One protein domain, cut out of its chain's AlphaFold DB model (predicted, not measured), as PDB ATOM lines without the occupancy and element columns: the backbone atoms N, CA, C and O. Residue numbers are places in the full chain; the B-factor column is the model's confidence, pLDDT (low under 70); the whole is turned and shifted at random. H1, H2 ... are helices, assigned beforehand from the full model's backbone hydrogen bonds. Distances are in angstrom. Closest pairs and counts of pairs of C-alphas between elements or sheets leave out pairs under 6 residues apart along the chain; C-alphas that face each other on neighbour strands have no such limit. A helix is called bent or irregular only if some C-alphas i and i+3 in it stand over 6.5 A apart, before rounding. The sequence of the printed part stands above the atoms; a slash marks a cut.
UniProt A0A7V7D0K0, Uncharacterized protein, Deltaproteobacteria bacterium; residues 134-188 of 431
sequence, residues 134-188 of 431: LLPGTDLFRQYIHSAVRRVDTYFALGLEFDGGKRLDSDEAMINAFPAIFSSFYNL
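Overview. This is residues 134 to 188 of the 431 residues of an uncharacterized protein of Deltaproteobacteria bacterium (UniProt A0A7V7D0K0). This domain has little regular structure: it is an elongated body largely of loops, with the short helix H1 at one end of the long axis and the tip of the long link, residues 159 to 166, at the other. Residues 178 to 188 lead from the short helix H2 back toward H1. The printed part has 55 residues, with two named helices, H1 then H2, and no named strand; the class is all helix, with 18 residues in named elements. It is compact, with a radius of gyration of the C-alphas of 11.4 A, and spans 34 by 20 by 19 A.

Along the chain. H1, residues 139 to 147, begins at C-alpha (38.365, -26.692, 46.202) and is 13.8 A long. H2, residues 169 to 177, is 12.1 A long and ends at C-alpha (26.712, -30.733, 27.436).

Arrangement. H1 is irregular: C-alphas 143 and 146 are 7.7 A apart. H1 and H2 are apart, with no C-alpha of one within 8 A of the other. In H2 every O i to N i+4 pair is within hydrogen-bond range; in H1, 3 of 5 are.

Size, cuts and confidence. The two C-alphas farthest apart, of Gln 143 and Gly 164, are separated by 34.8 A. The link from H1 to H2, residues 148 to 168, is long. The printed part has no cut. Residues 159 to 161 and 163 to 164 have pLDDT under 70.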
ATOM      1  N   LEU A 134      28.601 -25.059  43.300       92.56
ATOM      2  CA  LEU A 134      29.863 -25.409  42.660       92.56
ATOM      3  C   LEU A 134      30.352 -24.253  41.792       92.56
ATOM      4  O   LEU A 134      29.877 -24.057  40.674       92.56
ATOM      5  N   LEU A 135      31.336 -23.513  42.300       91.62
ATOM      6  CA  LEU A 135      31.984 -22.428  41.569       91.62
ATOM      7  C   LEU A 135      33.339 -22.890  41.005       91.62
ATOM      8  O   LEU A 135      34.184 -23.351  41.787       91.62
ATOM      9  N   PRO A 136      33.578 -22.769  39.683       91.94
ATOM     10  CA  PRO A 136      34.843 -23.160  39.069       91.94
ATOM     11  C   PRO A 136      36.051 -22.510  39.755       91.94
ATOM     12  O   PRO A 136      36.034 -21.334  40.107       91.94
ATOM     13  N   GLY A 137      37.110 -23.294  39.967       91.81
ATOM     14  CA  GLY A 137      38.341 -22.855  40.643       91.81
ATOM     15  C   GLY A 137      38.373 -23.102  42.158       91.81
ATOM     16  O   GLY A 137      39.461 -23.222  42.732       91.81
ATOM     17  N   THR A 138      37.220 -23.287  42.807       94.50
ATOM     18  CA  THR A 138      37.156 -23.623  44.241       94.50
ATOM     19  C   THR A 138      37.602 -25.061  44.525       94.50
ATOM     20  O   THR A 138      37.560 -25.930  43.649       94.50
ATOM     21  N   ASP A 139      38.025 -25.329  45.764       94.94
ATOM     22  CA  ASP A 139      38.365 -26.692  46.202       94.94
ATOM     23  C   ASP A 139      37.138 -27.617  46.132       94.94
ATOM     24  O   ASP A 139      37.246 -28.745  45.657       94.94
ATOM     25  N   LEU A 140      35.958 -27.105  46.508       94.44
ATOM     26  CA  LEU A 140      34.696 -27.840  46.434       94.44
ATOM     27  C   LEU A 140      34.391 -28.284  44.995       94.44
ATOM     28  O   LEU A 140      34.071 -29.447  44.761       94.44
ATOM     29  N   PHE A 141      34.563 -27.386  44.019       95.75
ATOM     30  CA  PHE A 141      34.428 -27.727  42.604       95.75
ATOM     31  C   PHE A 141      35.431 -28.796  42.177       95.75
ATOM     32  O   PHE A 141      35.034 -29.828  41.638       95.75
ATOM     33  N   ARG A 142      36.723 -28.576  42.449       95.81
ATOM     34  CA  ARG A 142      37.794 -29.493  42.030       95.81
ATOM     35  C   ARG A 142      37.598 -30.903  42.581       95.81
ATOM     36  O   ARG A 142      37.918 -31.866  41.894       95.81
ATOM     37  N   GLN A 143      37.068 -31.021  43.793       95.44
ATOM     38  CA  GLN A 143      36.882 -32.304  44.455       95.44
ATOM     39  C   GLN A 143      35.589 -33.022  44.040       95.44
ATOM     40  O   GLN A 143      35.597 -34.246  43.928       95.44
ATOM     41  N   TYR A 144      34.491 -32.295  43.809       95.56
ATOM     42  CA  TYR A 144      33.162 -32.913  43.719       95.56
ATOM     43  C   TYR A 144      32.448 -32.773  42.372       95.56
ATOM     44  O   TYR A 144      31.405 -33.405  42.192       95.56
ATOM     45  N   ILE A 145      32.988 -32.030  41.397       94.50
ATOM     46  CA  ILE A 145      32.321 -31.827  40.096       94.50
ATOM     47  C   ILE A 145      31.966 -33.145  39.383       94.50
ATOM     48  O   ILE A 145      30.908 -33.251  38.774       94.50
ATOM     49  N   HIS A 146      32.792 -34.186  39.522       93.88
ATOM     50  CA  HIS A 146      32.549 -35.503  38.913       93.88
ATOM     51  C   HIS A 146      31.359 -36.263  39.522       93.88
ATOM     52  O   HIS A 146      30.823 -37.168  38.888       93.88
ATOM     53  N   SER A 147      30.965 -35.909  40.745       94.06
ATOM     54  CA  SER A 147      29.814 -36.476  41.460       94.06
ATOM     55  C   SER A 147      28.580 -35.571  41.429       94.06
ATOM     56  O   SER A 147      27.552 -35.918  42.008       94.06
ATOM     57  N   ALA A 148      28.685 -34.402  40.796       94.69
ATOM     58  CA  ALA A 148      27.616 -33.423  40.774       94.69
ATOM     59  C   ALA A 148      26.439 -33.923  39.926       94.69
ATOM     60  O   ALA A 148      26.613 -34.524  38.865       94.69
ATOM     61  N   VAL A 149      25.224 -33.658  40.394       95.38
ATOM     62  CA  VAL A 149      23.985 -34.080  39.735       95.38
ATOM     63  C   VAL A 149      23.053 -32.895  39.600       95.38
ATOM     64  O   VAL A 149      23.035 -32.016  40.450       95.38
ATOM     65  N   ARG A 150      22.235 -32.879  38.556       93.06
ATOM     66  CA  ARG A 150      21.244 -31.826  38.351       93.06
ATOM     67  C   ARG A 150      19.861 -32.344  38.729       93.06
ATOM     68  O   ARG A 150      19.325 -33.225  38.052       93.06
ATOM     69  N   ARG A 151      19.324 -31.864  39.854       94.12
ATOM     70  CA  ARG A 151      18.019 -32.291  40.398       94.12
ATOM     71  C   ARG A 151      17.112 -31.130  40.758       94.12
ATOM     72  O   ARG A 151      15.918 -31.204  40.492       94.12
ATOM     73  N   VAL A 152      17.676 -30.081  41.345       93.06
ATOM     74  CA  VAL A 152      16.929 -28.912  41.805       93.06
ATOM     75  C   VAL A 152      17.614 -27.640  41.336       93.06
ATOM     76  O   VAL A 152      18.843 -27.531  41.367       93.06
ATOM     77  N   ASP A 153      16.815 -26.661  40.930       89.56
ATOM     78  CA  ASP A 153      17.319 -25.330  40.625       89.56
ATOM     79  C   ASP A 153      17.483 -24.540  41.921       89.56
ATOM     80  O   ASP A 153      16.515 -24.265  42.630       89.56
ATOM     81  N   THR A 154      18.729 -24.200  42.234       85.69
ATOM     82  CA  THR A 154      19.072 -23.326  43.360       85.69
ATOM     83  C   THR A 154      19.120 -21.872  42.898       85.69
ATOM     84  O   THR A 154      19.054 -21.594  41.702       85.69
ATOM     85  N   TYR A 155      19.285 -20.934  43.833       79.75
ATOM     86  CA  TYR A 155      19.353 -19.499  43.539       79.75
ATOM     87  C   TYR A 155      20.275 -19.147  42.354       79.75
ATOM     88  O   TYR A 155      19.865 -18.409  41.465       79.75
ATOM     89  N   PHE A 156      21.474 -19.736  42.274       78.62
ATOM     90  CA  PHE A 156      22.424 -19.462  41.186       78.62
ATOM     91  C   PHE A 156      22.027 -20.051  39.821       78.62
ATOM     92  O   PHE A 156      22.578 -19.643  38.801       78.62
ATOM     93  N   ALA A 157      21.095 -21.005  39.788       82.94
ATOM     94  CA  ALA A 157      20.556 -21.595  38.561       82.94
ATOM     95  C   ALA A 157      19.291 -20.867  38.060       82.94
ATOM     96  O   ALA A 157      18.861 -21.076  36.920       82.94
ATOM     97  N   LEU A 158      18.693 -20.028  38.912       77.06
ATOM     98  CA  LEU A 158      17.475 -19.260  38.663       77.06
ATOM     99  C   LEU A 158      17.852 -17.832  38.236       77.06
ATOM    100  O   LEU A 158      17.810 -16.891  39.023       77.06
ATOM    101  N   GLY A 159      18.276 -17.678  36.982       64.44
ATOM    102  CA  GLY A 159      18.636 -16.380  36.406       64.44
ATOM    103  C   GLY A 159      17.431 -15.617  35.844       64.44
ATOM    104  O   GLY A 159      16.551 -16.209  35.223       64.44
ATOM    105  N   LEU A 160      17.427 -14.287  35.994       56.94
ATOM    106  CA  LEU A 160      16.475 -13.375  35.330       56.94
ATOM    107  C   LEU A 160      16.725 -13.238  33.814       56.94
ATOM    108  O   LEU A 160      15.917 -12.643  33.110       56.94
ATOM    109  N   GLU A 161      17.846 -13.768  33.323       64.62
ATOM    110  CA  GLU A 161      18.342 -13.580  31.953       64.62
ATOM    111  C   GLU A 161      17.761 -14.578  30.935       64.62
ATOM    112  O   GLU A 161      18.036 -14.469  29.743       64.62
ATOM    113  N   PHE A 162      16.956 -15.545  31.381       71.94
ATOM    114  CA  PHE A 162      16.287 -16.496  30.492       71.94
ATOM    115  C   PHE A 162      15.039 -15.891  29.833       71.94
ATOM    116  O   PHE A 162      14.425 -14.976  30.386       71.94
ATOM    117  N   ASP A 163      14.634 -16.414  28.670       66.88
ATOM    118  CA  ASP A 163      13.510 -15.893  27.875       66.88
ATOM    119  C   ASP A 163      12.199 -15.877  28.683       66.88
ATOM    120  O   ASP A 163      11.600 -16.913  28.980       66.88
ATOM    121  N   GLY A 164      11.788 -14.688  29.136       68.69
ATOM    122  CA  GLY A 164      10.653 -14.531  30.050       68.69
ATOM    123  C   GLY A 164      10.794 -15.322  31.361       68.69
ATOM    124  O   GLY A 164       9.785 -15.762  31.915       68.69
ATOM    125  N   GLY A 165      12.027 -15.552  31.832       71.31
ATOM    126  CA  GLY A 165      12.332 -16.375  33.006       71.31
ATOM    127  C   GLY A 165      12.232 -17.886  32.766       71.31
ATOM    128  O   GLY A 165      12.167 -18.650  33.730       71.31
ATOM    129  N   LYS A 166      12.193 -18.336  31.504       79.19
ATOM    130  CA  LYS A 166      12.108 -19.755  31.125       79.19
ATOM    131  C   LYS A 166      13.325 -20.184  30.318       79.19
ATOM    132  O   LYS A 166      13.692 -19.532  29.346       79.19
ATOM    133  N   ARG A 167      13.914 -21.320  30.695       86.06
ATOM    134  CA  ARG A 167      14.990 -21.960  29.927       86.06
ATOM    135  C   ARG A 167      14.412 -22.656  28.699       86.06
ATOM    136  O   ARG A 167      13.419 -23.375  28.812       86.06
ATOM    137  N   LEU A 168      15.029 -22.431  27.545       89.19
ATOM    138  CA  LEU A 168      14.704 -23.113  26.297       89.19
ATOM    139  C   LEU A 168      15.360 -24.499  26.263       89.19
ATOM    140  O   LEU A 168      16.373 -24.737  26.922       89.19
ATOM    141  N   ASP A 169      14.857 -25.395  25.412       91.56
ATOM    142  CA  ASP A 169      15.470 -26.718  25.208       91.56
ATOM    143  C   ASP A 169      16.940 -26.620  24.754       91.56
ATOM    144  O   ASP A 169      17.764 -27.471  25.088       91.56
ATOM    145  N   SER A 170      17.295 -25.561  24.015       91.81
ATOM    146  CA  SER A 170      18.680 -25.277  23.623       91.81
ATOM    147  C   SER A 170      19.569 -24.906  24.809       91.81
ATOM    148  O   SER A 170      20.732 -25.313  24.839       91.81
ATOM    149  N   ASP A 171      19.033 -24.173  25.789       90.12
ATOM    150  CA  ASP A 171      19.758 -23.805  27.009       90.12
ATOM    151  C   ASP A 171      20.009 -25.060  27.844       90.12
ATOM    152  O   ASP A 171      21.127 -25.316  28.287       90.12
ATOM    153  N   GLU A 172      18.977 -25.896  27.979       91.31
ATOM    154  CA  GLU A 172      19.047 -27.188  28.653       91.31
ATOM    155  C   GLU A 172      20.093 -28.107  28.006       91.31
ATOM    156  O   GLU A 172      20.934 -28.685  28.698       91.31
ATOM    157  N   ALA A 173      20.100 -28.208  26.674       93.75
ATOM    158  CA  ALA A 173      21.095 -28.982  25.940       93.75
ATOM    159  C   ALA A 173      22.523 -28.456  26.173       93.75
ATOM    160  O   ALA A 173      23.440 -29.250  26.392       93.75
ATOM    161  N   MET A 174      22.712 -27.133  26.169       93.44
ATOM    162  CA  MET A 174      24.015 -26.505  26.391       93.44
ATOM    163  C   MET A 174      24.526 -26.727  27.821       93.44
ATOM    164  O   MET A 174      25.668 -27.154  28.000       93.44
ATOM    165  N   ILE A 175      23.678 -26.504  28.827       92.44
ATOM    166  CA  ILE A 175      24.007 -26.728  30.241       92.44
ATOM    167  C   ILE A 175      24.425 -28.184  30.459       92.44
ATOM    168  O   ILE A 175      25.472 -28.452  31.051       92.44
ATOM    169  N   ASN A 176      23.647 -29.124  29.913       92.94
ATOM    170  CA  ASN A 176      23.897 -30.553  30.069       92.94
ATOM    171  C   ASN A 176      25.151 -31.036  29.320       92.94
ATOM    172  O   ASN A 176      25.798 -31.983  29.768       92.94
ATOM    173  N   ALA A 177      25.512 -30.398  28.202       95.50
ATOM    174  CA  ALA A 177      26.712 -30.733  27.436       95.50
ATOM    175  C   ALA A 177      28.011 -30.303  28.137       95.50
ATOM    176  O   ALA A 177      29.048 -30.937  27.939       95.50
ATOM    177  N   PHE A 178      27.966 -29.261  28.979       93.75
ATOM    178  CA  PHE A 178      29.156 -28.712  29.635       93.75
ATOM    179  C   PHE A 178      28.988 -28.514  31.156       93.75
ATOM    180  O   PHE A 178      29.095 -27.383  31.639       93.75
ATOM    181  N   PRO A 179      28.833 -29.592  31.955       91.69
ATOM    182  CA  PRO A 179      28.595 -29.494  33.400       91.69
ATOM    183  C   PRO A 179      29.656 -28.699  34.172       91.69
ATOM    184  O   PRO A 179      29.348 -28.018  35.141       91.69
ATOM    185  N   ALA A 180      30.920 -28.771  33.743       91.00
ATOM    186  CA  ALA A 180      32.020 -28.040  34.371       91.00
ATOM    187  C   ALA A 180      31.973 -26.526  34.098       91.00
ATOM    188  O   ALA A 180      32.444 -25.749  34.921       91.00
ATOM    189  N   ILE A 181      31.421 -26.116  32.949       91.38
ATOM    190  CA  ILE A 181      31.227 -24.703  32.596       91.38
ATOM    191  C   ILE A 181      29.986 -24.168  33.317       91.38
ATOM    192  O   ILE A 181      30.028 -23.093  33.903       91.38
ATOM    193  N   PHE A 182      28.904 -24.952  33.330       92.12
ATOM    194  CA  PHE A 182      27.618 -24.600  33.937       92.12
ATOM    195  C   PHE A 182      27.434 -25.212  35.330       92.12
ATOM    196  O   PHE A 182      26.343 -25.647  35.695       92.12
ATOM    197  N   SER A 183      28.493 -25.265  36.137       92.94
ATOM    198  CA  SER A 183      28.469 -26.013  37.399       92.94
ATOM    199  C   SER A 183      27.529 -25.442  38.458       92.94
ATOM    200  O   SER A 183      27.105 -26.182  39.339       92.94
ATOM    201  N   SER A 184      27.132 -24.171  38.353       90.56
ATOM    202  CA  SER A 184      26.106 -23.564  39.214       90.56
ATOM    203  C   SER A 184      24.716 -24.197  39.056       90.56
ATOM    204  O   SER A 184      23.896 -24.092  39.965       90.56
ATOM    205  N   PHE A 185      24.454 -24.882  37.936       91.94
ATOM    206  CA  PHE A 185      23.211 -25.625  37.685       91.94
ATOM    207  C   PHE A 185      23.231 -27.037  38.274       91.94
ATOM    208  O   PHE A 185      22.226 -27.746  38.214       91.94
ATOM    209  N   TYR A 186      24.369 -27.465  38.819       94.56
ATOM    210  CA  TYR A 186      24.550 -28.788  39.388       94.56
ATOM    211  C   TYR A 186      24.621 -28.706  40.909       94.56
ATOM    212  O   TYR A 186      25.168 -27.779  41.504       94.56
ATOM    213  N   ASN A 187      24.053 -29.720  41.540       95.56
ATOM    214  CA  ASN A 187      23.960 -29.878  42.974       95.56
ATOM    215  C   ASN A 187      24.944 -30.950  43.451       95.56
ATOM    216  O   ASN A 187      25.335 -31.855  42.706       95.56
ATOM    217  N   LEU A 188      25.286 -30.880  44.731       95.50
ATOM    218  CA  LEU A 188      26.101 -31.880  45.403       95.50
ATOM    219  C   LEU A 188      25.214 -32.872  46.157       95.50
ATOM    220  O   LEU A 188      24.463 -32.442  47.030       95.50
TER     221      LEU A 188